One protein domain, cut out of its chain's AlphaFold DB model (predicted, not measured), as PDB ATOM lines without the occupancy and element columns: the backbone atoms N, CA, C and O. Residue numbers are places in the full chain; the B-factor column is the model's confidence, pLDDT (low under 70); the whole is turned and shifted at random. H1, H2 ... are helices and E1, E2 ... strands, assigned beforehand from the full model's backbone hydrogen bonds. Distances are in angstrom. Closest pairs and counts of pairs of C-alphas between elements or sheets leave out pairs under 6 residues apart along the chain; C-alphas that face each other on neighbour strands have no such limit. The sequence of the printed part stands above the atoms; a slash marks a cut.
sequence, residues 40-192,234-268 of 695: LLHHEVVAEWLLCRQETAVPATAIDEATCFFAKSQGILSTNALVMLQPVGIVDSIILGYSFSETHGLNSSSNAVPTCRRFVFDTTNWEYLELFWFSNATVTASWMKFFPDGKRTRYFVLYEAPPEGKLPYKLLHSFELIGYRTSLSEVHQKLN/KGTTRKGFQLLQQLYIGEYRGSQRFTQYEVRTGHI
ATOM      1  N   LEU A  40     -16.904   6.597 -51.121       90.75
ATOM      2  CA  LEU A  40     -17.953   6.359 -50.128       90.75
ATOM      3  C   LEU A  40     -18.034   7.488 -49.080       90.75
ATOM      4  O   LEU A  40     -19.130   7.820 -48.647       90.75
ATOM      5  N   LEU A  41     -16.925   8.165 -48.754       91.31
ATOM      6  CA  LEU A  41     -16.909   9.344 -47.870       91.31
ATOM      7  C   LEU A  41     -17.484  10.621 -48.521       91.31
ATOM      8  O   LEU A  41     -17.553  11.650 -47.856       91.31
ATOM      9  N   HIS A  42     -17.897  10.590 -49.794       91.06
ATOM     10  CA  HIS A  42     -18.699  11.669 -50.389       91.06
ATOM     11  C   HIS A  42     -20.197  11.532 -50.074       91.06
ATOM     12  O   HIS A  42     -20.946  12.486 -50.271       91.06
ATOM     13  N   HIS A  43     -20.650  10.365 -49.603       93.94
ATOM     14  CA  HIS A  43     -22.029  10.166 -49.169       93.94
ATOM     15  C   HIS A  43     -22.183  10.667 -47.729       93.94
ATOM     16  O   HIS A  43     -21.521  10.156 -46.826       93.94
ATOM     17  N   GLU A  44     -23.065  11.641 -47.494       94.12
ATOM     18  CA  GLU A  44     -23.173  12.369 -46.218       94.12
ATOM     19  C   GLU A  44     -23.317  11.431 -45.008       94.12
ATOM     20  O   GLU A  44     -22.485  11.458 -44.105       94.12
ATOM     21  N   VAL A  45     -24.277  10.499 -45.055       94.62
ATOM     22  CA  VAL A  45     -24.507   9.505 -43.986       94.62
ATOM     23  C   VAL A  45     -23.300   8.581 -43.749       94.62
ATOM     24  O   VAL A  45     -23.069   8.137 -42.627       94.62
ATOM     25  N   VAL A  46     -22.488   8.301 -44.775       94.44
ATOM     26  CA  VAL A  46     -21.280   7.468 -44.642       94.44
ATOM     27  C   VAL A  46     -20.142   8.263 -44.008       94.44
ATOM     28  O   VAL A  46     -19.447   7.735 -43.141       94.44
ATOM     29  N   ALA A  47     -19.967   9.526 -44.402       92.50
ATOM     30  CA  ALA A  47     -19.027  10.433 -43.752       92.50
ATOM     31  C   ALA A  47     -19.404  10.640 -42.276       92.50
ATOM     32  O   ALA A  47     -18.543  10.524 -41.405       92.50
ATOM     33  N   GLU A  48     -20.691  10.846 -41.980       92.44
ATOM     34  CA  GLU A  48     -21.193  10.960 -40.612       92.44
ATOM     35  C   GLU A  48     -20.894   9.689 -39.801       92.44
ATOM     36  O   GLU A  48     -20.226   9.754 -38.764       92.44
ATOM     37  N   TRP A  49     -21.319   8.526 -40.312       93.88
ATOM     38  CA  TRP A  49     -21.132   7.219 -39.679       93.88
ATOM     39  C   TRP A  49     -19.660   6.907 -39.393       93.88
ATOM     40  O   TRP A  49     -19.295   6.544 -38.269       93.88
ATOM     41  N   LEU A  50     -18.796   7.058 -40.399       91.62
ATOM     42  CA  LEU A  50     -17.394   6.673 -40.297       91.62
ATOM     43  C   LEU A  50     -16.534   7.694 -39.545       91.62
ATOM     44  O   LEU A  50     -15.611   7.257 -38.861       91.62
ATOM     45  N   LEU A  51     -16.813   9.002 -39.651       88.31
ATOM     46  CA  LEU A  51     -15.901  10.074 -39.215       88.31
ATOM     47  C   LEU A  51     -16.468  11.030 -38.158       88.31
ATOM     48  O   LEU A  51     -15.697  11.542 -37.349       88.31
ATOM     49  N   CYS A  52     -17.776  11.307 -38.157       85.56
ATOM     50  CA  CYS A  52     -18.351  12.348 -37.292       85.56
ATOM     51  C   CYS A  52     -18.892  11.814 -35.960       85.56
ATOM     52  O   CYS A  52     -18.941  12.562 -34.985       85.56
ATOM     53  N   ARG A  53     -19.292  10.536 -35.877       83.25
ATOM     54  CA  ARG A  53     -19.784   9.961 -34.611       83.25
ATOM     55  C   ARG A  53     -18.658   9.887 -33.573       83.25
ATOM     56  O   ARG A  53     -17.665   9.187 -33.779       83.25
ATOM     57  N   GLN A  54     -18.872  10.536 -32.427       80.06
ATOM     58  CA  GLN A  54     -17.943  10.639 -31.287       80.06
ATOM     59  C   GLN A  54     -17.767   9.332 -30.480       80.06
ATOM     60  O   GLN A  54     -17.084   9.312 -29.458       80.06
ATOM     61  N   GLU A  55     -18.382   8.226 -30.908       81.75
ATOM     62  CA  GLU A  55     -18.317   6.917 -30.244       81.75
ATOM     63  C   GLU A  55     -16.898   6.330 -30.334       81.75
ATOM     64  O   GLU A  55     -16.541   5.649 -31.300       81.75
ATOM     65  N   THR A  56     -16.075   6.606 -29.320       75.25
ATOM     66  CA  THR A  56     -14.680   6.142 -29.232       75.25
ATOM     67  C   THR A  56     -14.556   4.625 -29.091       75.25
ATOM     68  O   THR A  56     -13.511   4.071 -29.433       75.25
ATOM     69  N   ALA A  57     -15.613   3.950 -28.634       84.06
ATOM     70  CA  ALA A  57     -15.723   2.500 -28.525       84.06
ATOM     71  C   ALA A  57     -17.063   2.001 -29.089       84.06
ATOM     72  O   ALA A  57     -18.029   2.761 -29.165       84.06
ATOM     73  N   VAL A  58     -17.131   0.720 -29.464       84.19
ATOM     74  CA  VAL A  58     -18.390   0.099 -29.910       84.19
ATOM     75  C   VAL A  58     -19.364  -0.044 -28.723       84.19
ATOM     76  O   VAL A  58     -18.923  -0.469 -27.651       84.19
ATOM     77  N   PRO A  59     -20.668   0.275 -28.867       86.44
ATOM     78  CA  PRO A  59     -21.643   0.123 -27.786       86.44
ATOM     79  C   PRO A  59     -21.741  -1.314 -27.254       86.44
ATOM     80  O   PRO A  59     -21.775  -2.270 -28.027       86.44
ATOM     81  N   ALA A  60     -21.866  -1.465 -25.931       84.50
ATOM     82  CA  ALA A  60     -21.966  -2.776 -25.281       84.50
ATOM     83  C   ALA A  60     -23.156  -3.608 -25.796       84.50
ATOM     84  O   ALA A  60     -22.992  -4.784 -26.094       84.50
ATOM     85  N   THR A  61     -24.314  -2.977 -26.027       86.62
ATOM     86  CA  THR A  61     -25.501  -3.643 -26.590       86.62
ATOM     87  C   THR A  61     -25.243  -4.254 -27.969       86.62
ATOM     88  O   THR A  61     -25.744  -5.332 -28.265       86.62
ATOM     89  N   ALA A  62     -24.413  -3.610 -28.794       85.00
ATOM     90  CA  ALA A  62     -24.005  -4.146 -30.087       85.00
ATOM     91  C   ALA A  62     -23.096  -5.382 -29.903       85.00
ATOM     92  O   ALA A  62     -23.329  -6.422 -30.516       85.00
ATOM     93  N   ILE A  63     -22.129  -5.324 -28.977       80.88
ATOM     94  CA  ILE A  63     -21.281  -6.478 -28.613       80.88
ATOM     95  C   ILE A  63     -22.135  -7.664 -28.128       80.88
ATOM     96  O   ILE A  63     -21.897  -8.800 -28.550       80.88
ATOM     97  N   ASP A  64     -23.131  -7.415 -27.274       79.12
ATOM     98  CA  ASP A  64     -24.033  -8.433 -26.723       79.12
ATOM     99  C   ASP A  64     -24.911  -9.074 -27.813       79.12
ATOM    100  O   ASP A  64     -25.012 -10.302 -27.899       79.12
ATOM    101  N   GLU A  65     -25.508  -8.265 -28.694       81.38
ATOM    102  CA  GLU A  65     -26.308  -8.732 -29.833       81.38
ATOM    103  C   GLU A  65     -25.471  -9.561 -30.820       81.38
ATOM    104  O   GLU A  65     -25.870 -10.670 -31.196       81.38
ATOM    105  N   ALA A  66     -24.283  -9.073 -31.192       76.81
ATOM    106  CA  ALA A  66     -23.362  -9.775 -32.082       76.81
ATOM    107  C   ALA A  66     -22.865 -11.092 -31.467       76.81
ATOM    108  O   ALA A  66     -22.801 -12.111 -32.154       76.81
ATOM    109  N   THR A  67     -22.589 -11.109 -30.160       73.81
ATOM    110  CA  THR A  67     -22.171 -12.313 -29.428       73.81
ATOM    111  C   THR A  67     -23.321 -13.316 -29.301       73.81
ATOM    112  O   THR A  67     -23.109 -14.518 -29.464       73.81
ATOM    113  N   CYS A  68     -24.561 -12.854 -29.103       73.62
ATOM    114  CA  CYS A  68     -25.752 -13.703 -29.129       73.62
ATOM    115  C   CYS A  68     -25.969 -14.345 -30.511       73.62
ATOM    116  O   CYS A  68     -26.299 -15.531 -30.600       73.62
ATOM    117  N   PHE A  69     -25.761 -13.593 -31.598       71.06
ATOM    118  CA  PHE A  69     -25.818 -14.125 -32.962       71.06
ATOM    119  C   PHE A  69     -24.680 -15.122 -33.228       71.06
ATOM    120  O   PHE A  69     -24.924 -16.227 -33.716       71.06
ATOM    121  N   PHE A  70     -23.450 -14.785 -32.832       69.94
ATOM    122  CA  PHE A  70     -22.281 -15.645 -32.993       69.94
ATOM    123  C   PHE A  70     -22.446 -16.979 -32.253       69.94
ATOM    124  O   PHE A  70     -22.279 -18.035 -32.864       69.94
ATOM    125  N   ALA A  71     -22.881 -16.954 -30.989       69.44
ATOM    126  CA  ALA A  71     -23.145 -18.152 -30.191       69.44
ATOM    127  C   ALA A  71     -24.211 -19.072 -30.821       69.44
ATOM    128  O   ALA A  71     -24.071 -20.292 -30.779       69.44
ATOM    129  N   LYS A  72     -25.241 -18.507 -31.470       66.94
ATOM    130  CA  LYS A  72     -26.220 -19.280 -32.259       66.94
ATOM    131  C   LYS A  72     -25.594 -19.871 -33.531       66.94
ATOM    132  O   LYS A  72     -25.902 -21.002 -33.891       66.94
ATOM    133  N   SER A  73     -24.702 -19.133 -34.197       62.25
ATOM    134  CA  SER A  73     -24.052 -19.564 -35.447       62.25
ATOM    135  C   SER A  73     -22.987 -20.660 -35.274       62.25
ATOM    136  O   SER A  73     -22.766 -21.438 -36.203       62.25
ATOM    137  N   GLN A  74     -22.369 -20.778 -34.089       57.19
ATOM    138  CA  GLN A  74     -21.332 -21.786 -33.799       57.19
ATOM    139  C   GLN A  74     -21.816 -23.239 -33.933       57.19
ATOM    140  O   GLN A  74     -20.997 -24.138 -34.105       57.19
ATOM    141  N   GLY A  75     -23.129 -23.491 -33.889       54.03
ATOM    142  CA  GLY A  75     -23.696 -24.818 -34.153       54.03
ATOM    143  C   GLY A  75     -23.756 -25.213 -35.636       54.03
ATOM    144  O   GLY A  75     -24.145 -26.340 -35.929       54.03
ATOM    145  N   ILE A  76     -23.431 -24.300 -36.563       54.75
ATOM    146  CA  ILE A  76     -23.678 -24.461 -38.010       54.75
ATOM    147  C   ILE A  76     -22.442 -24.121 -38.860       54.75
ATOM    148  O   ILE A  76     -22.169 -24.811 -39.840       54.75
ATOM    149  N   LEU A  77     -21.691 -23.068 -38.517       48.03
ATOM    150  CA  LEU A  77     -20.606 -22.541 -39.354       48.03
ATOM    151  C   LEU A  77     -19.214 -22.858 -38.794       48.03
ATOM    152  O   LEU A  77     -18.973 -22.773 -37.590       48.03
ATOM    153  N   SER A  78     -18.276 -23.196 -39.683       49.81
ATOM    154  CA  SER A  78     -16.899 -23.517 -39.300       49.81
ATOM    155  C   SER A  78     -16.131 -22.278 -38.819       49.81
ATOM    156  O   SER A  78     -16.297 -21.162 -39.313       49.81
ATOM    157  N   THR A  79     -15.252 -22.481 -37.839       46.53
ATOM    158  CA  THR A  79     -14.621 -21.448 -36.996       46.53
ATOM    159  C   THR A  79     -13.694 -20.447 -37.699       46.53
ATOM    160  O   THR A  79     -13.127 -19.582 -37.040       46.53
ATOM    161  N   ASN A  80     -13.477 -20.561 -39.010       44.38
ATOM    162  CA  ASN A  80     -12.256 -20.043 -39.635       44.38
ATOM    163  C   ASN A  80     -12.330 -18.596 -40.144       44.38
ATOM    164  O   ASN A  80     -11.279 -17.980 -40.309       44.38
ATOM    165  N   ALA A  81     -13.520 -18.053 -40.430       47.06
ATOM    166  CA  ALA A  81     -13.654 -16.697 -40.981       47.06
ATOM    167  C   ALA A  81     -15.052 -16.075 -40.787       47.06
ATOM    168  O   ALA A  81     -15.568 -15.422 -41.695       47.06
ATOM    169  N   LEU A  82     -15.678 -16.253 -39.617       51.66
ATOM    170  CA  LEU A  82     -16.883 -15.487 -39.276       51.66
ATOM    171  C   LEU A  82     -16.500 -14.022 -39.035       51.66
ATOM    172  O   LEU A  82     -16.156 -13.610 -37.926       51.66
ATOM    173  N   VAL A  83     -16.531 -13.241 -40.117       60.03
ATOM    174  CA  VAL A  83     -16.455 -11.783 -40.069       60.03
ATOM    175  C   VAL A  83     -17.724 -11.307 -39.369       60.03
ATOM    176  O   VAL A  83     -18.797 -11.279 -39.968       60.03
ATOM    177  N   MET A  84     -17.617 -11.010 -38.075       73.25
ATOM    178  CA  MET A  84     -18.729 -10.570 -37.237       73.25
ATOM    179  C   MET A  84     -19.070  -9.117 -37.575       73.25
ATOM    180  O   MET A  84     -18.710  -8.195 -36.846       73.25
ATOM    181  N   LEU A  85     -19.730  -8.931 -38.717       84.56
ATOM    182  CA  LEU A  85     -20.366  -7.683 -39.109       84.56
ATOM    183  C   LEU A  85     -21.761  -7.632 -38.487       84.56
ATOM    184  O   LEU A  85     -22.583  -8.511 -38.741       84.56
ATOM    185  N   GLN A  86     -22.041  -6.584 -37.722       89.69
ATOM    186  CA  GLN A  86     -23.397  -6.257 -37.300       89.69
ATOM    187  C   GLN A  86     -23.871  -5.043 -38.103       89.69
ATOM    188  O   GLN A  86     -23.390  -3.933 -37.851       89.69
ATOM    189  N   PRO A  87     -24.776  -5.220 -39.084       91.06
ATOM    190  CA  PRO A  87     -25.395  -4.093 -39.760       91.06
ATOM    191  C   PRO A  87     -26.268  -3.320 -38.765       91.06
ATOM    192  O   PRO A  87     -27.068  -3.902 -38.037       91.06
ATOM    193  N   VAL A  88     -26.100  -2.001 -38.748       92.94
ATOM    194  CA  VAL A  88     -26.884  -1.045 -37.951       92.94
ATOM    195  C   VAL A  88     -27.970  -0.393 -38.813       92.94
ATOM    196  O   VAL A  88     -29.028  -0.031 -38.307       92.94
ATOM    197  N   GLY A  89     -27.749  -0.288 -40.127       94.19
ATOM    198  CA  GLY A  89     -28.747   0.205 -41.072       94.19
ATOM    199  C   GLY A  89     -28.371  -0.033 -42.533       94.19
ATOM    200  O   GLY A  89     -27.285  -0.527 -42.846       94.19
ATOM    201  N   ILE A  90     -29.289   0.339 -43.425       96.44
ATOM    202  CA  ILE A  90     -29.079   0.392 -44.875       96.44
ATOM    203  C   ILE A  90     -29.632   1.732 -45.367       96.44
ATOM    204  O   ILE A  90     -30.773   2.068 -45.057       96.44
ATOM    205  N   VAL A  91     -28.831   2.487 -46.119       96.06
ATOM    206  CA  VAL A  91     -29.201   3.779 -46.718       96.06
ATOM    207  C   VAL A  91     -28.684   3.792 -48.151       96.06
ATOM    208  O   VAL A  91     -27.513   3.503 -48.363       96.06
ATOM    209  N   ASP A  92     -29.552   4.061 -49.128       95.31
ATOM    210  CA  ASP A  92     -29.210   4.178 -50.557       95.31
ATOM    211  C   ASP A  92     -28.300   3.049 -51.090       95.31
ATOM    212  O   ASP A  92     -27.275   3.267 -51.733       95.31
ATOM    213  N   SER A  93     -28.692   1.802 -50.793       96.06
ATOM    214  CA  SER A  93     -27.962   0.559 -51.116       96.06
ATOM    215  C   SER A  93     -26.599   0.384 -50.419       96.06
ATOM    216  O   SER A  93     -25.889  -0.589 -50.694       96.06
ATOM    217  N   ILE A  94     -26.247   1.258 -49.475       96.94
ATOM    218  CA  ILE A  94     -25.071   1.150 -48.609       96.94
ATOM    219  C   ILE A  94     -25.492   0.561 -47.259       96.94
ATOM    220  O   ILE A  94     -26.255   1.164 -46.505       96.94
ATOM    221  N   ILE A  95     -24.973  -0.621 -46.931       96.62
ATOM    222  CA  ILE A  95     -25.094  -1.226 -45.599       96.62
ATOM    223  C   ILE A  95     -24.042  -0.581 -44.692       96.62
ATOM    224  O   ILE A  95     -22.881  -0.495 -45.083       96.62
ATOM    225  N   LEU A  96     -24.413  -0.157 -43.485       96.12
ATOM    226  CA  LEU A  96     -23.504   0.453 -42.506       96.12
ATOM    227  C   LEU A  96     -23.592  -0.263 -41.156       96.12
ATOM    228  O   LEU A  96     -24.669  -0.721 -40.769       96.12
ATOM    229  N   GLY A  97     -22.473  -0.398 -40.438       95.12
ATOM    230  CA  GLY A  97     -22.458  -1.133 -39.170       95.12
ATOM    231  C   GLY A  97     -21.103  -1.270 -38.472       95.12
ATOM    232  O   GLY A  97     -20.130  -0.591 -38.810       95.12
ATOM    233  N   TYR A  98     -21.055  -2.153 -37.471       93.19
ATOM    234  CA  TYR A  98     -19.875  -2.447 -36.648       93.19
ATOM    235  C   TYR A  98     -19.205  -3.767 -37.048       93.19
ATOM    236  O   TYR A  98     -19.867  -4.688 -37.522       93.19
ATOM    237  N   SER A  99     -17.891  -3.868 -36.830       90.19
ATOM    238  CA  SER A  99     -17.082  -5.060 -37.127       90.19
ATOM    239  C   SER A  99     -16.371  -5.556 -35.865       90.19
ATOM    240  O   SER A  99     -15.538  -4.857 -35.294       90.19
ATOM    241  N   PHE A 100     -16.683  -6.766 -35.403       83.44
ATOM    242  CA  PHE A 100     -16.104  -7.332 -34.173       83.44
ATOM    243  C   PHE A 100     -14.970  -8.328 -34.443       83.44
ATOM    244  O   PHE A 100     -14.098  -8.546 -33.604       83.44
ATOM    245  N   SER A 101     -14.946  -8.925 -35.633       72.19
ATOM    246  CA  SER A 101     -13.933  -9.900 -36.043       72.19
ATOM    247  C   SER A 101     -12.544  -9.292 -36.189       72.19
ATOM    248  O   SER A 101     -12.381  -8.261 -36.840       72.19
ATOM    249  N   GLU A 102     -11.518  -9.986 -35.694       66.69
ATOM    250  CA  GLU A 102     -10.112  -9.717 -36.030       66.69
ATOM    251  C   GLU A 102      -9.768 -10.246 -37.433       66.69
ATOM    252  O   GLU A 102      -8.932 -11.130 -37.614       66.69
ATOM    253  N   THR A 103     -10.429  -9.668 -38.438       54.78
ATOM    254  CA  THR A 103     -10.326  -9.929 -39.889       54.78
ATOM    255  C   THR A 103      -8.912 -10.097 -40.438       54.78
ATOM    256  O   THR A 103      -8.735 -10.753 -41.463       54.78
ATOM    257  N   HIS A 104      -7.924  -9.493 -39.781       57.03
ATOM    258  CA  HIS A 104      -6.539  -9.409 -40.241       57.03
ATOM    259  C   HIS A 104      -5.564 -10.249 -39.409       57.03
ATOM    260  O   HIS A 104      -4.361 -10.166 -39.629       57.03
ATOM    261  N   GLY A 105      -6.048 -11.032 -38.435       51.62
ATOM    262  CA  GLY A 105      -5.191 -11.886 -37.605       51.62
ATOM    263  C   GLY A 105      -4.081 -11.111 -36.882       51.62
ATOM    264  O   GLY A 105      -2.953 -11.606 -36.781       51.62
ATOM    265  N   LEU A 106      -4.384  -9.890 -36.416       49.44
ATOM    266  CA  LEU A 106      -3.475  -8.999 -35.684       49.44
ATOM    267  C   LEU A 106      -3.165  -9.559 -34.289       49.44
ATOM    268  O   LEU A 106      -3.616  -9.052 -33.269       49.44
ATOM    269  N   ASN A 107      -2.370 -10.626 -34.265       41.59
ATOM    270  CA  ASN A 107      -1.966 -11.351 -33.069       41.59
ATOM    271  C   ASN A 107      -1.464 -10.387 -31.982       41.59
ATOM    272  O   ASN A 107      -0.370  -9.837 -32.141       41.59
ATOM    273  N   SER A 108      -2.253 -10.249 -30.905       47.81
ATOM    274  CA  SER A 108      -1.942 -10.240 -29.449       47.81
ATOM    275  C   SER A 108      -0.625  -9.641 -28.919       47.81
ATOM    276  O   SER A 108      -0.594  -9.088 -27.827       47.81
ATOM    277  N   SER A 109       0.463  -9.725 -29.675       49.66
ATOM    278  CA  SER A 109       1.712  -8.966 -29.539       49.66
ATOM    279  C   SER A 109       1.590  -7.463 -29.847       49.66
ATOM    280  O   SER A 109       2.501  -6.701 -29.525       49.66
ATOM    281  N   SER A 110       0.504  -7.026 -30.497       55.59
ATOM    282  CA  SER A 110       0.205  -5.605 -30.699       55.59
ATOM    283  C   SER A 110      -0.625  -5.068 -29.534       55.59
ATOM    284  O   SER A 110      -1.805  -5.386 -29.412       55.59
ATOM    285  N   ASN A 111      -0.045  -4.176 -28.725       58.84
ATOM    286  CA  ASN A 111      -0.788  -3.452 -27.682       58.84
ATOM    287  C   ASN A 111      -1.840  -2.477 -28.259       58.84
ATOM    288  O   ASN A 111      -2.641  -1.925 -27.507       58.84
ATOM    289  N   ALA A 112      -1.826  -2.225 -29.572       70.81
ATOM    290  CA  ALA A 112      -2.798  -1.379 -30.250       70.81
ATOM    291  C   ALA A 112      -4.030  -2.210 -30.641       70.81
ATOM    292  O   ALA A 112      -4.184  -2.611 -31.795       70.81
ATOM    293  N   VAL A 113      -4.909  -2.464 -29.670       80.94
ATOM    294  CA  VAL A 113      -6.275  -2.932 -29.943       80.94
ATOM    295  C   VAL A 113      -7.100  -1.720 -30.403       80.94
ATOM    296  O   VAL A 113      -7.127  -0.713 -29.689       80.94
ATOM    297  N   PRO A 114      -7.752  -1.756 -31.579       84.00
ATOM    298  CA  PRO A 114      -8.639  -0.678 -32.003       84.00
ATOM    299  C   PRO A 114      -9.889  -0.658 -31.117       84.00
ATOM    300  O   PRO A 114     -10.514  -1.694 -30.891       84.00
ATOM    301  N   THR A 115     -10.253   0.519 -30.620       86.75
ATOM    302  CA  THR A 115     -11.366   0.719 -29.685       86.75
ATOM    303  C   THR A 115     -12.721   0.678 -30.391       86.75
ATOM    304  O   THR A 115     -13.699   0.197 -29.822       86.75
ATOM    305  N   CYS A 116     -12.779   1.122 -31.649       87.44
ATOM    306  CA  CYS A 116     -13.968   1.050 -32.492       87.44
ATOM    307  C   CYS A 116     -13.599   0.611 -33.917       87.44
ATOM    308  O   CYS A 116     -12.621   1.092 -34.490       87.44
ATOM    309  N   ARG A 117     -14.408  -0.272 -34.516       91.88
ATOM    310  CA  ARG A 117     -14.331  -0.638 -35.939       91.88
ATOM    311  C   ARG A 117     -15.701  -0.411 -36.573       91.88
ATOM    312  O   ARG A 117     -16.677  -1.039 -36.162       91.88
ATOM    313  N   ARG A 118     -15.781   0.496 -37.546       93.81
ATOM    314  CA  ARG A 118     -17.017   0.810 -38.284       93.81
ATOM    315  C   ARG A 118     -16.811   0.485 -39.754       93.81
ATOM    316  O   ARG A 118     -15.790   0.879 -40.311       93.81
ATOM    317  N   PHE A 119     -17.768  -0.199 -40.368       95.12
ATOM    318  CA  PHE A 119     -17.749  -0.519 -41.792       95.12
ATOM    319  C   PHE A 119     -18.927   0.122 -42.527       95.12
ATOM    320  O   PHE A 119     -19.970   0.421 -41.935       95.12
ATOM    321  N   VAL A 120     -18.747   0.274 -43.835       96.44
ATOM    322  CA  VAL A 120     -19.802   0.463 -44.828       96.44
ATOM    323  C   VAL A 120     -19.561  -0.456 -46.024       96.44
ATOM    324  O   VAL A 120     -18.417  -0.783 -46.347       96.44
ATOM    325  N   PHE A 121     -20.636  -0.870 -46.687       96.00
ATOM    326  CA  PHE A 121     -20.608  -1.711 -47.875       96.00
ATOM    327  C   PHE A 121     -21.665  -1.252 -48.882       96.00
ATOM    328  O   PHE A 121     -22.861  -1.440 -48.668       96.00
ATOM    329  N   ASP A 122     -21.215  -0.653 -49.979       96.12
ATOM    330  CA  ASP A 122     -22.047  -0.283 -51.119       96.12
ATOM    331  C   ASP A 122     -22.328  -1.531 -51.968       96.12
ATOM    332  O   ASP A 122     -21.443  -2.060 -52.644       96.12
ATOM    333  N   THR A 123     -23.580  -1.992 -51.933       95.12
ATOM    334  CA  THR A 123     -24.053  -3.177 -52.673       95.12
ATOM    335  C   THR A 123     -24.258  -2.924 -54.172       95.12
ATOM    336  O   THR A 123     -24.353  -3.873 -54.946       95.12
ATOM    337  N   THR A 124     -24.277  -1.658 -54.604       94.88
ATOM    338  CA  THR A 124     -24.369  -1.264 -56.019       94.88
ATOM    339  C   THR A 124     -22.990  -1.303 -56.670       94.88
ATOM    340  O   THR A 124     -22.812  -1.861 -57.751       94.88
ATOM    341  N   ASN A 125     -21.995  -0.714 -56.002       93.06
ATOM    342  CA  ASN A 125     -20.622  -0.617 -56.495       93.06
ATOM    343  C   ASN A 125     -19.714  -1.766 -56.039       93.06
ATOM    344  O   ASN A 125     -18.568  -1.819 -56.488       93.06
ATOM    345  N   TRP A 126     -20.200  -2.652 -55.163       94.31
ATOM    346  CA  TRP A 126     -19.438  -3.742 -54.541       94.31
ATOM    347  C   TRP A 126     -18.148  -3.240 -53.866       94.31
ATOM    348  O   TRP A 126     -17.067  -3.822 -53.994       94.31
ATOM    349  N   GLU A 127     -18.277  -2.120 -53.151       93.56
ATOM    350  CA  GLU A 127     -17.191  -1.370 -52.516       93.56
ATOM    351  C   GLU A 127     -17.383  -1.377 -50.990       93.56
ATOM    352  O   GLU A 127     -18.428  -0.981 -50.480       93.56
ATOM    353  N   TYR A 128     -16.383  -1.858 -50.254       93.69
ATOM    354  CA  TYR A 128     -16.376  -1.964 -48.791       93.69
ATOM    355  C   TYR A 128     -15.299  -1.047 -48.216       93.69
ATOM    356  O   TYR A 128     -14.163  -1.062 -48.691       93.69
ATOM    357  N   LEU A 129     -15.628  -0.299 -47.165       93.88
ATOM    358  CA  LEU A 129     -14.687   0.550 -46.435       93.88
ATOM    359  C   LEU A 129     -14.894   0.376 -44.928       93.88
ATOM    360  O   LEU A 129     -15.993   0.571 -44.420       93.88
ATOM    361  N   GLU A 130     -13.827   0.042 -44.211       93.31
ATOM    362  CA  GLU A 130     -13.821  -0.166 -42.763       93.31
ATOM    363  C   GLU A 130     -12.725   0.675 -42.109       93.31
ATOM    364  O   GLU A 130     -11.562   0.622 -42.516       93.31
ATOM    365  N   LEU A 131     -13.102   1.454 -41.091       91.88
ATOM    366  CA  LEU A 131     -12.192   2.282 -40.305       91.88
ATOM    367  C   LEU A 131     -11.980   1.685 -38.913       91.88
ATOM    368  O   LEU A 131     -12.929   1.468 -38.156       91.88
ATOM    369  N   PHE A 132     -10.710   1.469 -38.578       90.19
ATOM    370  CA  PHE A 132     -10.223   0.939 -37.308       90.19
ATOM    371  C   PHE A 132      -9.663   2.102 -36.494       90.19
ATOM    372  O   PHE A 132      -8.569   2.583 -36.784       90.19
ATOM    373  N   TRP A 133     -10.408   2.564 -35.497       88.12
ATOM    374  CA  TRP A 133     -10.018   3.663 -34.618       88.12
ATOM    375  C   TRP A 133      -9.216   3.131 -33.432       88.12
ATOM    376  O   TRP A 133      -9.626   2.162 -32.798       88.12
ATOM    377  N   PHE A 134      -8.084   3.762 -33.119       86.12
ATOM    378  CA  PHE A 134      -7.211   3.375 -32.007       86.12
ATOM    379  C   PHE A 134      -7.105   4.501 -30.973       86.12
ATOM    380  O   PHE A 134      -7.085   5.683 -31.321       86.12
ATOM    381  N   SER A 135      -6.948   4.135 -29.697       84.19
ATOM    382  CA  SER A 135      -6.865   5.072 -28.561       84.19
ATOM    383  C   SER A 135      -5.710   6.081 -28.642       84.19
ATOM    384  O   SER A 135      -5.747   7.115 -27.983       84.19
ATOM    385  N   ASN A 136      -4.694   5.815 -29.466       81.75
ATOM    386  CA  ASN A 136      -3.533   6.679 -29.685       81.75
ATOM    387  C   ASN A 136      -3.700   7.689 -30.847       81.75
ATOM    388  O   ASN A 136      -2.695   8.092 -31.435       81.75
ATOM    389  N   ALA A 137      -4.936   8.054 -31.207       80.25
ATOM    390  CA  ALA A 137      -5.261   8.988 -32.294       80.25
ATOM    391  C   ALA A 137      -4.683   8.591 -33.676       80.25
ATOM    392  O   ALA A 137      -4.225   9.425 -34.456       80.25
ATOM    393  N   THR A 138      -4.747   7.302 -34.010       82.69
ATOM    394  CA  THR A 138      -4.549   6.805 -35.384       82.69
ATOM    395  C   THR A 138      -5.802   6.099 -35.875       82.69
ATOM    396  O   THR A 138      -6.540   5.526 -35.070       82.69
ATOM    397  N   VAL A 139      -6.011   6.089 -37.191       85.94
ATOM    398  CA  VAL A 139      -7.068   5.299 -37.831       85.94
ATOM    399  C   VAL A 139      -6.480   4.505 -38.999       85.94
ATOM    400  O   VAL A 139      -5.728   5.039 -39.810       85.94
ATOM    401  N   THR A 140      -6.784   3.213 -39.091       87.56
ATOM    402  CA  THR A 140      -6.460   2.416 -40.288       87.56
ATOM    403  C   THR A 140      -7.704   2.321 -41.153       87.56
ATOM    404  O   THR A 140      -8.781   2.046 -40.629       87.56
ATOM    405  N   ALA A 141      -7.564   2.505 -42.463       90.06
ATOM    406  CA  ALA A 141      -8.599   2.178 -43.432       90.06
ATOM    407  C   ALA A 141      -8.294   0.824 -44.088       90.06
ATOM    408  O   ALA A 141      -7.197   0.612 -44.609       90.06
ATOM    409  N   SER A 142      -9.280  -0.070 -44.085       90.75
ATOM    410  CA  SER A 142      -9.342  -1.256 -44.940       90.75
ATOM    411  C   SER A 142     -10.390  -0.991 -46.012       90.75
ATOM    412  O   SER A 142     -11.574  -0.863 -45.707       90.75
ATOM    413  N   TRP A 143      -9.960  -0.876 -47.262       92.56
ATOM    414  CA  TRP A 143     -10.846  -0.728 -48.413       92.56
ATOM    415  C   TRP A 143     -10.797  -1.995 -49.259       92.56
ATOM    416  O   TRP A 143      -9.730  -2.584 -49.454       92.56
ATOM    417  N   MET A 144     -11.937  -2.433 -49.782       91.00
ATOM    418  CA  MET A 144     -12.009  -3.541 -50.727       91.00
ATOM    419  C   MET A 144     -12.959  -3.221 -51.869       91.00
ATOM    420  O   MET A 144     -14.088  -2.790 -51.644       91.00
ATOM    421  N   LYS A 145     -12.535  -3.562 -53.083       90.69
ATOM    422  CA  LYS A 145     -13.402  -3.668 -54.250       90.69
ATOM    423  C   LYS A 145     -13.543  -5.134 -54.633       90.69
ATOM    424  O   LYS A 145     -12.542  -5.833 -54.825       90.69
ATOM    425  N   PHE A 146     -14.784  -5.591 -54.737       89.56
ATOM    426  CA  PHE A 146     -15.126  -6.878 -55.330       89.56
ATOM    427  C   PHE A 146     -15.584  -6.607 -56.766       89.56
ATOM    428  O   PHE A 146     -16.415  -5.731 -57.001       89.56
ATOM    429  N   PHE A 147     -15.011  -7.315 -57.735       86.75
ATOM    430  CA  PHE A 147     -15.334  -7.142 -59.149       86.75
ATOM    431  C   PHE A 147     -16.294  -8.253 -59.615       86.75
ATOM    432  O   PHE A 147     -16.212  -9.373 -59.103       86.75
ATOM    433  N   PRO A 148     -17.186  -7.996 -60.597       85.25
ATOM    434  CA  PRO A 148     -18.155  -8.994 -61.072       85.25
ATOM    435  C   PRO A 148     -17.542 -10.272 -61.671       85.25
ATOM    436  O   PRO A 148     -18.231 -11.279 -61.798       85.25
ATOM    437  N   ASP A 149     -16.257 -10.250 -62.029       85.19
ATOM    438  CA  ASP A 149     -15.492 -11.404 -62.521       85.19
ATOM    439  C   ASP A 149     -14.881 -12.270 -61.395       85.19
ATOM    440  O   ASP A 149     -14.100 -13.190 -61.653       85.19
ATOM    441  N   GLY A 150     -15.211 -11.969 -60.135       82.94
ATOM    442  CA  GLY A 150     -14.707 -12.666 -58.955       82.94
ATOM    443  C   GLY A 150     -13.309 -12.233 -58.506       82.94
ATOM    444  O   GLY A 150     -12.801 -12.787 -57.524       82.94
ATOM    445  N   LYS A 151     -12.674 -11.249 -59.162       82.00
ATOM    446  CA  LYS A 151     -11.465 -10.613 -58.619       82.00
ATOM    447  C   LYS A 151     -11.808  -9.808 -57.368       82.00
ATOM    448  O   LYS A 151     -12.893  -9.239 -57.234       82.00
ATOM    449  N   ARG A 152     -10.839  -9.694 -56.462       84.69
ATOM    450  CA  ARG A 152     -10.904  -8.764 -55.330       84.69
ATOM    451  C   ARG A 152      -9.589  -8.018 -55.184       84.69
ATOM    452  O   ARG A 152      -8.539  -8.652 -55.069       84.69
ATOM    453  N   THR A 153      -9.673  -6.697 -55.085       85.56
ATOM    454  CA  THR A 153      -8.555  -5.851 -54.658       85.56
ATOM    455  C   THR A 153      -8.843  -5.332 -53.256       85.56
ATOM    456  O   THR A 153      -9.949  -4.883 -52.965       85.56
ATOM    457  N   ARG A 154      -7.854  -5.426 -52.370       86.31
ATOM    458  CA  ARG A 154      -7.907  -4.999 -50.969       86.31
ATOM    459  C   ARG A 154      -6.754  -4.036 -50.719       86.31
ATOM    460  O   ARG A 154      -5.619  -4.378 -51.017       86.31
ATOM    461  N   TYR A 155      -7.034  -2.864 -50.171       84.31
ATOM    462  CA  TYR A 155      -6.041  -1.858 -49.807       84.31
ATOM    463  C   TYR A 155      -6.086  -1.625 -48.297       84.31
ATOM    464  O   TYR A 155      -7.152  -1.350 -47.747       84.31
ATOM    465  N   PHE A 156      -4.927  -1.662 -47.646       83.62
ATOM    466  CA  PHE A 156      -4.750  -1.148 -46.290       83.62
ATOM    467  C   PHE A 156      -3.948   0.138 -46.325       83.62
ATOM    468  O   PHE A 156      -2.848   0.159 -46.882       83.62
ATOM    469  N   VAL A 157      -4.481   1.183 -45.698       80.69
ATOM    470  CA  VAL A 157      -3.846   2.500 -45.628       80.69
ATOM    471  C   VAL A 157      -3.909   3.004 -44.189       80.69
ATOM    472  O   VAL A 157      -4.979   3.052 -43.581       80.69
ATOM    473  N   LEU A 158      -2.754   3.361 -43.627       79.38
ATOM    474  CA  LEU A 158      -2.655   3.919 -42.276       79.38
ATOM    475  C   LEU A 158      -2.735   5.451 -42.317       79.38
ATOM    476  O   LEU A 158      -1.973   6.098 -43.043       79.38
ATOM    477  N   TYR A 159      -3.619   6.012 -41.496       78.69
ATOM    478  CA  TYR A 159      -3.890   7.439 -41.358       78.69
ATOM    479  C   TYR A 159      -3.658   7.921 -39.918       78.69
ATOM    480  O   TYR A 159      -3.704   7.157 -38.947       78.69
ATOM    481  N   GLU A 160      -3.459   9.229 -39.773       75.69
ATOM    482  CA  GLU A 160      -3.708   9.911 -38.506       75.69
ATOM    483  C   GLU A 160      -5.222   9.944 -38.270       75.69
ATOM    484  O   GLU A 160      -5.987  10.048 -39.234       75.69
ATOM    485  N   ALA A 161      -5.676   9.842 -37.019       74.12
ATOM    486  CA  ALA A 161      -7.090  10.061 -36.738       74.12
ATOM    487  C   ALA A 161      -7.422  11.526 -37.071       74.12
ATOM    488  O   ALA A 161      -6.787  12.421 -36.505       74.12
ATOM    489  N   PRO A 162      -8.373  11.811 -37.978       70.88
ATOM    490  CA  PRO A 162      -8.755  13.187 -38.228       70.88
ATOM    491  C   PRO A 162      -9.401  13.788 -36.969       70.88
ATOM    492  O   PRO A 162     -10.121  13.086 -36.254       70.88
ATOM    493  N   PRO A 163      -9.214  15.095 -36.710       71.94
ATOM    494  CA  PRO A 163     -10.093  15.837 -35.814       71.94
ATOM    495  C   PRO A 163     -11.556  15.685 -36.246       71.94
ATOM    496  O   PRO A 163     -11.833  15.556 -37.441       71.94
ATOM    497  N   GLU A 164     -12.481  15.746 -35.288       66.38
ATOM    498  CA  GLU A 164     -13.919  15.571 -35.534       66.38
ATOM    499  C   GLU A 164     -14.420  16.419 -36.717       66.38
ATOM    500  O   GLU A 164     -14.072  17.597 -36.861       66.38
ATOM    501  N   GLY A 165     -15.215  15.800 -37.596       62.53
ATOM    502  CA  GLY A 165     -15.753  16.443 -38.798       62.53
ATOM    503  C   GLY A 165     -14.753  16.665 -39.945       62.53
ATOM    504  O   GLY A 165     -15.105  17.326 -40.920       62.53
ATOM    505  N   LYS A 166     -13.521  16.136 -39.874       68.88
ATOM    506  CA  LYS A 166     -12.543  16.191 -40.979       68.88
ATOM    507  C   LYS A 166     -12.352  14.831 -41.652       68.88
ATOM    508  O   LYS A 166     -12.463  13.780 -41.028       68.88
ATOM    509  N   LEU A 167     -12.003  14.856 -42.941       65.75
ATOM    510  CA  LEU A 167     -11.578  13.661 -43.674       65.75
ATOM    511  C   LEU A 167     -10.192  13.184 -43.184       65.75
ATOM    512  O   LEU A 167      -9.346  14.033 -42.883       65.75
ATOM    513  N   PRO A 168      -9.912  11.863 -43.152       66.19
ATOM    514  CA  PRO A 168      -8.583  11.340 -42.839       66.19
ATOM    515  C   PRO A 168      -7.539  11.854 -43.837       66.19
ATOM    516  O   PRO A 168      -7.573  11.525 -45.026       66.19
ATOM    517  N   TYR A 169      -6.586  12.657 -43.366       63.62
ATOM    518  CA  TYR A 169      -5.473  13.117 -44.191       63.62
ATOM    519  C   TYR A 169      -4.416  12.018 -44.282       63.62
ATOM    520  O   TYR A 169      -3.890  11.547 -43.271       63.62
ATOM    521  N   LYS A 170      -4.119  11.581 -45.513       63.34
ATOM    522  CA  LYS A 170      -3.100  10.561 -45.790       63.34
ATOM    523  C   LYS A 170      -1.777  11.025 -45.180       63.34
ATOM    524  O   LYS A 170      -1.266  12.077 -45.557       63.34
ATOM    525  N   LEU A 171      -1.262  10.262 -44.211       56.59
ATOM    526  CA  LEU A 171      -0.014  10.584 -43.518       56.59
ATOM    527  C   LEU A 171       1.095  10.857 -44.542       56.59
ATOM    528  O   LEU A 171       1.236  10.113 -45.511       56.59
ATOM    529  N   LEU A 172       1.965  11.834 -44.266       47.00
ATOM    530  CA  LEU A 172       3.190  12.077 -45.053       47.00
ATOM    531  C   LEU A 172       4.080  10.824 -45.187       47.00
ATOM    532  O   LEU A 172       4.918  10.742 -46.083       47.00
ATOM    533  N   HIS A 173       3.873   9.838 -44.310       51.81
ATOM    534  CA  HIS A 173       4.493   8.519 -44.347       51.81
ATOM    535  C   HIS A 173       3.462   7.378 -44.249       51.81
ATOM    536  O   HIS A 173       3.705   6.367 -43.591       51.81
ATOM    537  N   SER A 174       2.289   7.540 -44.870       55.03
ATOM    538  CA  SER A 174       1.347   6.437 -45.074       55.03
ATOM    539  C   SER A 174       2.000   5.345 -45.922       55.03
ATOM    540  O   SER A 174       2.622   5.646 -46.947       55.03
ATOM    541  N   PHE A 175       1.782   4.091 -45.553       61.16
ATOM    542  CA  PHE A 175       2.073   2.940 -46.401       61.16
ATOM    543  C   PHE A 175       0.760   2.419 -46.981       61.16
ATOM    544  O   PHE A 175      -0.266   2.461 -46.298       61.16
ATOM    545  N   GLU A 176       0.809   1.905 -48.207       72.00
ATOM    546  CA  GLU A 176      -0.320   1.244 -48.857       72.00
ATOM    547  C   GLU A 176       0.063  -0.212 -49.130       72.00
ATOM    548  O   GLU A 176       0.975  -0.488 -49.911       72.00
ATOM    549  N   LEU A 177      -0.620  -1.151 -48.471       73.44
ATOM    550  CA  LEU A 177      -0.525  -2.577 -48.785       73.44
ATOM    551  C   LEU A 177      -1.703  -2.943 -49.686       73.44
ATOM    552  O   LEU A 177      -2.851  -2.892 -49.245       73.44
ATOM    553  N   ILE A 178      -1.414  -3.321 -50.930       76.62
ATOM    554  CA  ILE A 178      -2.408  -3.706 -51.930       76.62
ATOM    555  C   ILE A 178      -2.370  -5.224 -52.096       76.62
ATOM    556  O   ILE A 178      -1.388  -5.775 -52.581       76.62
ATOM    557  N   GLY A 179      -3.424  -5.914 -51.671       75.31
ATOM    558  CA  GLY A 179      -3.631  -7.341 -51.894       75.31
ATOM    559  C   GLY A 179      -4.563  -7.580 -53.078       75.31
ATOM    560  O   GLY A 179      -5.756  -7.275 -53.004       75.31
ATOM    561  N   TYR A 180      -4.037  -8.174 -54.144       73.81
ATOM    562  CA  TYR A 180      -4.796  -8.634 -55.301       73.81
ATOM    563  C   TYR A 180      -5.075 -10.134 -55.187       73.81
ATOM    564  O   TYR A 180      -4.172 -10.946 -54.956       73.81
ATOM    565  N   ARG A 181      -6.331 -10.527 -55.395       73.00
ATOM    566  CA  ARG A 181      -6.740 -11.931 -55.493       73.00
ATOM    567  C   ARG A 181      -7.508 -12.152 -56.790       73.00
ATOM    568  O   ARG A 181      -8.645 -11.701 -56.930       73.00
ATOM    569  N   THR A 182      -6.858 -12.840 -57.722       67.50
ATOM    570  CA  THR A 182      -7.447 -13.357 -58.963       67.50
ATOM    571  C   THR A 182      -8.282 -14.609 -58.694       67.50
ATOM    572  O   THR A 182      -8.231 -15.200 -57.608       67.50
ATOM    573  N   SER A 183      -9.064 -15.032 -59.686       69.25
ATOM    574  CA  SER A 183      -9.788 -16.299 -59.619       69.25
ATOM    575  C   SER A 183      -8.829 -17.489 -59.779       69.25
ATOM    576  O   SER A 183      -7.784 -17.401 -60.428       69.25
ATOM    577  N   LEU A 184      -9.185 -18.642 -59.199       62.81
ATOM    578  CA  LEU A 184      -8.402 -19.873 -59.373       62.81
ATOM    579  C   LEU A 184      -8.381 -20.335 -60.839       62.81
ATOM    580  O   LEU A 184      -7.392 -20.926 -61.264       62.81
ATOM    581  N   SER A 185      -9.425 -20.033 -61.615       65.50
ATOM    582  CA  SER A 185      -9.498 -20.324 -63.048       65.50
ATOM    583  C   SER A 185      -8.495 -19.510 -63.868       65.50
ATOM    584  O   SER A 185      -7.846 -20.088 -64.734       65.50
ATOM    585  N   GLU A 186      -8.278 -18.223 -63.569       66.31
ATOM    586  CA  GLU A 186      -7.221 -17.429 -64.222       66.31
ATOM    587  C   GLU A 186      -5.816 -17.964 -63.916       66.31
ATOM    588  O   GLU A 186      -4.950 -17.966 -64.791       66.31
ATOM    589  N   VAL A 187      -5.582 -18.440 -62.687       65.25
ATOM    590  CA  VAL A 187      -4.298 -19.054 -62.308       65.25
ATOM    591  C   VAL A 187      -4.082 -20.363 -63.074       65.25
ATOM    592  O   VAL A 187      -3.021 -20.540 -63.666       65.25
ATOM    593  N   HIS A 188      -5.090 -21.240 -63.148       66.12
ATOM    594  CA  HIS A 188      -4.995 -22.481 -63.928       66.12
ATOM    595  C   HIS A 188      -4.838 -22.212 -65.433       66.12
ATOM    596  O   HIS A 188      -3.996 -22.832 -66.066       66.12
ATOM    597  N   GLN A 189      -5.564 -21.251 -66.015       68.00
ATOM    598  CA  GLN A 189      -5.399 -20.898 -67.432       68.00
ATOM    599  C   GLN A 189      -3.984 -20.393 -67.748       68.00
ATOM    600  O   GLN A 189      -3.418 -20.773 -68.772       68.00
ATOM    601  N   LYS A 190      -3.385 -19.585 -66.860       69.31
ATOM    602  CA  LYS A 190      -1.993 -19.132 -67.013       69.31
ATOM    603  C   LYS A 190      -0.978 -20.268 -66.876       69.31
ATOM    604  O   LYS A 190       0.011 -20.250 -67.596       69.31
ATOM    605  N   LEU A 191      -1.214 -21.239 -65.991       65.12
ATOM    606  CA  LEU A 191      -0.338 -22.405 -65.825       65.12
ATOM    607  C   LEU A 191      -0.441 -23.366 -67.020       65.12
ATOM    608  O   LEU A 191       0.574 -23.680 -67.633       65.12
ATOM    609  N   ASN A 192      -1.653 -23.752 -67.420       68.88
ATOM    610  CA  ASN A 192      -1.874 -24.647 -68.561       68.88
ATOM    611  C   ASN A 192      -1.323 -24.041 -69.869       68.88
ATOM    612  O   ASN A 192      -0.685 -24.732 -70.656       68.88
ATOM    613  N   LYS A 234      12.934   9.872 -38.036       36.47
ATOM    614  CA  LYS A 234      12.959   8.441 -37.596       36.47
ATOM    615  C   LYS A 234      12.000   8.012 -36.460       36.47
ATOM    616  O   LYS A 234      12.142   6.906 -35.946       36.47
ATOM    617  N   GLY A 235      11.048   8.854 -36.050       35.62
ATOM    618  CA  GLY A 235      10.159   8.577 -34.907       35.62
ATOM    619  C   GLY A 235       8.909   7.745 -35.236       35.62
ATOM    620  O   GLY A 235       8.809   6.574 -34.875       35.62
ATOM    621  N   THR A 236       7.933   8.373 -35.893       43.22
ATOM    622  CA  THR A 236       6.577   7.837 -36.124       43.22
ATOM    623  C   THR A 236       6.532   6.687 -37.134       43.22
ATOM    624  O   THR A 236       5.828   5.699 -36.915       43.22
ATOM    625  N   THR A 237       7.340   6.769 -38.194       51.59
ATOM    626  CA  THR A 237       7.426   5.790 -39.295       51.59
ATOM    627  C   THR A 237       7.611   4.351 -38.826       51.59
ATOM    628  O   THR A 237       6.933   3.450 -39.320       51.59
ATOM    629  N   ARG A 238       8.487   4.116 -37.839       49.75
ATOM    630  CA  ARG A 238       8.821   2.760 -37.378       49.75
ATOM    631  C   ARG A 238       7.625   2.023 -36.768       49.75
ATOM    632  O   ARG A 238       7.486   0.828 -37.009       49.75
ATOM    633  N   LYS A 239       6.760   2.713 -36.013       52.53
ATOM    634  CA  LYS A 239       5.583   2.090 -35.377       52.53
ATOM    635  C   LYS A 239       4.516   1.714 -36.405       52.53
ATOM    636  O   LYS A 239       4.026   0.591 -36.375       52.53
ATOM    637  N   GLY A 240       4.215   2.617 -37.344       53.09
ATOM    638  CA  GLY A 240       3.283   2.329 -38.440       53.09
ATOM    639  C   GLY A 240       3.747   1.140 -39.285       53.09
ATOM    640  O   GLY A 240       2.971   0.227 -39.550       53.09
ATOM    641  N   PHE A 241       5.041   1.089 -39.613       55.06
ATOM    642  CA  PHE A 241       5.621  -0.018 -40.375       55.06
ATOM    643  C   PHE A 241       5.490  -1.376 -39.669       55.06
ATOM    644  O   PHE A 241       5.146  -2.368 -40.307       55.06
ATOM    645  N   GLN A 242       5.704  -1.427 -38.349       57.78
ATOM    646  CA  GLN A 242       5.536  -2.659 -37.567       57.78
ATOM    647  C   GLN A 242       4.075  -3.140 -37.549       57.78
ATOM    648  O   GLN A 242       3.838  -4.335 -37.721       57.78
ATOM    649  N   LEU A 243       3.105  -2.224 -37.429       56.06
ATOM    650  CA  LEU A 243       1.672  -2.547 -37.492       56.06
ATOM    651  C   LEU A 243       1.287  -3.167 -38.851       56.06
ATOM    652  O   LEU A 243       0.574  -4.165 -38.912       56.06
ATOM    653  N   LEU A 244       1.806  -2.610 -39.948       58.06
ATOM    654  CA  LEU A 244       1.554  -3.095 -41.311       58.06
ATOM    655  C   LEU A 244       2.281  -4.409 -41.630       58.06
ATOM    656  O   LEU A 244       1.719  -5.272 -42.303       58.06
ATOM    657  N   GLN A 245       3.481  -4.619 -41.085       57.75
ATOM    658  CA  GLN A 245       4.157  -5.915 -41.146       57.75
ATOM    659  C   GLN A 245       3.360  -7.001 -40.397       57.75
ATOM    660  O   GLN A 245       3.296  -8.141 -40.857       57.75
ATOM    661  N   GLN A 246       2.707  -6.656 -39.281       57.91
ATOM    662  CA  GLN A 246       1.813  -7.565 -38.556       57.91
ATOM    663  C   GLN A 246       0.515  -7.856 -39.332       57.91
ATOM    664  O   GLN A 246       0.145  -9.026 -39.423       57.91
ATOM    665  N   LEU A 247      -0.122  -6.848 -39.954       52.38
ATOM    666  CA  LEU A 247      -1.270  -7.038 -40.864       52.38
ATOM    667  C   LEU A 247      -0.947  -8.052 -41.978       52.38
ATOM    668  O   LEU A 247      -1.699  -9.000 -42.202       52.38
ATOM    669  N   TYR A 248       0.205  -7.888 -42.638       51.94
ATOM    670  CA  TYR A 248       0.657  -8.755 -43.731       51.94
ATOM    671  C   TYR A 248       0.835 -10.224 -43.302       51.94
ATOM    672  O   TYR A 248       0.357 -11.146 -43.964       51.94
ATOM    673  N   ILE A 249       1.511 -10.450 -42.167       49.91
ATOM    674  CA  ILE A 249       1.795 -11.799 -41.650       49.91
ATOM    675  C   ILE A 249       0.512 -12.496 -41.161       49.91
ATOM    676  O   ILE A 249       0.419 -13.724 -41.245       49.91
ATOM    677  N   GLY A 250      -0.473 -11.735 -40.675       48.56
ATOM    678  CA  GLY A 250      -1.769 -12.252 -40.246       48.56
ATOM    679  C   GLY A 250      -2.578 -12.862 -41.393       48.56
ATOM    680  O   GLY A 250      -2.944 -14.036 -41.317       48.56
ATOM    681  N   GLU A 251      -2.799 -12.121 -42.489       45.50
ATOM    682  CA  GLU A 251      -3.621 -12.614 -43.612       45.50
ATOM    683  C   GLU A 251      -2.991 -13.820 -44.328       45.50
ATOM    684  O   GLU A 251      -3.699 -14.759 -44.705       45.50
ATOM    685  N   TYR A 252      -1.659 -13.846 -44.481       40.47
ATOM    686  CA  TYR A 252      -0.967 -14.942 -45.172       40.47
ATOM    687  C   TYR A 252      -1.146 -16.294 -44.461       40.47
ATOM    688  O   TYR A 252      -1.307 -17.326 -45.110       40.47
ATOM    689  N   ARG A 253      -1.177 -16.311 -43.120       40.78
ATOM    690  CA  ARG A 253      -1.314 -17.551 -42.329       40.78
ATOM    691  C   ARG A 253      -2.679 -18.238 -42.465       40.78
ATOM    692  O   ARG A 253      -2.777 -19.413 -42.123       40.78
ATOM    693  N   GLY A 254      -3.709 -17.537 -42.947       37.38
ATOM    694  CA  GLY A 254      -5.078 -18.058 -43.061       37.38
ATOM    695  C   GLY A 254      -5.491 -18.570 -44.449       37.38
ATOM    696  O   GLY A 254      -6.569 -19.148 -44.574       37.38
ATOM    697  N   SER A 255      -4.692 -18.360 -45.504       37.78
ATOM    698  CA  SER A 255      -5.128 -18.594 -46.894       37.78
ATOM    699  C   SER A 255      -4.377 -19.730 -47.594       37.78
ATOM    700  O   SER A 255      -3.202 -19.601 -47.916       37.78
ATOM    701  N   GLN A 256      -5.095 -20.792 -47.975       36.97
ATOM    702  CA  GLN A 256      -4.615 -21.789 -48.952       36.97
ATOM    703  C   GLN A 256      -4.651 -21.283 -50.414       36.97
ATOM    704  O   GLN A 256      -4.371 -22.042 -51.337       36.97
ATOM    705  N   ARG A 257      -5.050 -20.026 -50.662       45.94
ATOM    706  CA  ARG A 257      -5.202 -19.455 -52.012       45.94
ATOM    707  C   ARG A 257      -4.177 -18.351 -52.263       45.94
ATOM    708  O   ARG A 257      -4.043 -17.441 -51.437       45.94
ATOM    709  N   PHE A 258      -3.539 -18.401 -53.434       44.28
ATOM    710  CA  PHE A 258      -2.630 -17.369 -53.933       44.28
ATOM    711  C   PHE A 258      -3.253 -15.973 -53.796       44.28
ATOM    712  O   PHE A 258      -4.362 -15.719 -54.266       44.28
ATOM    713  N   THR A 259      -2.536 -15.083 -53.117       48.66
ATOM    714  CA  THR A 259      -2.867 -13.663 -52.983       48.66
ATOM    715  C   THR A 259      -1.574 -12.909 -53.250       48.66
ATOM    716  O   THR A 259      -0.587 -13.130 -52.551       48.66
ATOM    717  N   GLN A 260      -1.554 -12.094 -54.301       55.81
ATOM    718  CA  GLN A 260      -0.384 -11.306 -54.670       55.81
ATOM    719  C   GLN A 260      -0.452  -9.973 -53.933       55.81
ATOM    720  O   GLN A 260      -1.497  -9.327 -53.929       55.81
ATOM    721  N   TYR A 261       0.657  -9.552 -53.331       51.47
ATOM    722  CA  TYR A 261       0.727  -8.287 -52.613       51.47
ATOM    723  C   TYR A 261       1.716  -7.329 -53.271       51.47
ATOM    724  O   TYR A 261       2.804  -7.721 -53.688       51.47
ATOM    725  N   GLU A 262       1.336  -6.061 -53.316       59.69
ATOM    726  CA  GLU A 262       2.151  -4.934 -53.745       59.69
ATOM    727  C   GLU A 262       2.213  -3.936 -52.582       59.69
ATOM    728  O   GLU A 262       1.180  -3.504 -52.071       59.69
ATOM    729  N   VAL A 263       3.418  -3.578 -52.135       53.31
ATOM    730  CA  VAL A 263       3.614  -2.556 -51.098       53.31
ATOM    731  C   VAL A 263       4.050  -1.268 -51.773       53.31
ATOM    732  O   VAL A 263       5.146  -1.201 -52.326       53.31
ATOM    733  N   ARG A 264       3.212  -0.232 -51.701       56.34
ATOM    734  CA  ARG A 264       3.567   1.116 -52.149       56.34
ATOM    735  C   ARG A 264       3.920   1.977 -50.944       56.34
ATOM    736  O   ARG A 264       3.138   2.130 -50.003       56.34
ATOM    737  N   THR A 265       5.114   2.556 -50.978       48.34
ATOM    738  CA  THR A 265       5.566   3.558 -50.009       48.34
ATOM    739  C   THR A 265       5.580   4.927 -50.668       48.34
ATOM    740  O   THR A 265       6.011   5.048 -51.814       48.34
ATOM    741  N   GLY A 266       5.202   5.976 -49.934       43.28
ATOM    742  CA  GLY A 266       5.592   7.333 -50.325       43.28
ATOM    743  C   GLY A 266       7.119   7.451 -50.443       43.28
ATOM    744  O   GLY A 266       7.857   6.657 -49.851       43.28
ATOM    745  N   HIS A 267       7.602   8.433 -51.210       37.22
ATOM    746  CA  HIS A 267       9.039   8.693 -51.346       37.22
ATOM    747  C   HIS A 267       9.729   8.825 -49.964       37.22
ATOM    748  O   HIS A 267       9.122   9.303 -49.006       37.22
ATOM    749  N   ILE A 268      11.029   8.485 -49.898       42.12
ATOM    750  CA  ILE A 268      11.929   8.615 -48.720       42.12
ATOM    751  C   ILE A 268      11.887   7.426 -47.708       42.12
ATOM    752  O   ILE A 268      12.155   7.617 -46.524       42.12
TER     753      ILE A 268
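What this domain is: This is residues 40 to 192 and 234 to 268 of the 695 residues of an uncharacterized protein of Galdieria sulphuraria (UniProt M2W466). One broad, twisted sheet of eight strands makes a wall through the domain, with H2 and H4 over one face near its two ends and H1 over the opposite face. H3 lies off the sheet beyond E7, and its centre is the farthest of the elements from the mean of the C-alphas, at 28.5 A. The printed part has 188 residues, with named elements in the order H1 H2 E1 E2 E3 E4 E5 E6 E7 H3 H4 E8, and the class is mixed, helices and strands. The sheet is antiparallel throughout, in the order E1 E2 E3 E4 E5 E6 E7 E8. The whole is compact, with a radius of gyration of the C-alphas of 17.2 A and spans of 54 by 49 by 36 A.

Where its parts are: Find C-alpha 44 at (-23.173, 12.369, -46.218), where H1 begins and runs to residue 52. H2 follows, residues 60 to 73, 19.7 A long. Then read the strands: E1, residues 85 to 91; E2, 94 to 99; E3, 114 to 122, 23.4 A; E4, 127 to 134, 23.3 A; E5, 138 to 146, 26.4 A; E6, 152 to 160, 26.1 A; and E7, 175 to 181. H3 spans residues 184 to 192. Past the cut, H4 runs from C-alpha 236 at (6.577, 7.837, -36.124) to residue 252, 25.6 A, and E8, residues 260 to 265, ends at C-alpha 265 at (5.566, 3.558, -50.009).

How they stand to each other: Begin with the sheet, where E1 to E7 form a meander, each strand the antiparallel neighbour of the one before. Look for backbone pairs within hydrogen-bond range: N 88 and O 96, 2.8 A, in the hairpin E1 and E2; N 121 and O 95, 2.8 A, between E2 and E3; N 120 and O 129, 2.8 A, between E3 and E4; N 128 and O 144, 2.8 A, between E4 and E5; N 155 and O 143, 2.8 A, between E5 and E6; N 179 and O 154, 2.8 A, between E6 and E7. E8 is an edge strand beside E7, with N 178 and O 262 at 2.8 A. H1 is over E2 and E3 at a height over the sheet of 9.0 A, and its closest C-alphas to E3 are those of Leu 50 and Arg 118, 6.2 A. On the opposite face H2 is over E1 and E2, slantwise to the strands; the C-alphas of Ala 66 and Gln 86 are its closest to E1, 6.3 A. H4, on the same face as H2, runs along the strands over E6 and only just over E7, where 3 of its C-alphas fall; its closest C-alphas to E6 are those of Gly 240 and Leu 158, 7.2 A. H3 is not on the sheet. In H1, H2 and H3 every O i to N i+4 pair is within hydrogen-bond range; in H4 12 of 13 are.

The domain as a whole: The C-alphas farthest apart are those of Gln 54 and Asn 192, 53.8 A. Residues 193 to 233 are not printed, and C-alphas 192 and 234 are 47.7 A apart across this cut. The links H2 to E1, E2 to E3 and E6 to E7 are long. The mean pLDDT of the printed part is 72.5; residues 70 to 83, 102 to 111, 164 to 175, 182 to 192 and 234 to 268 are under 70.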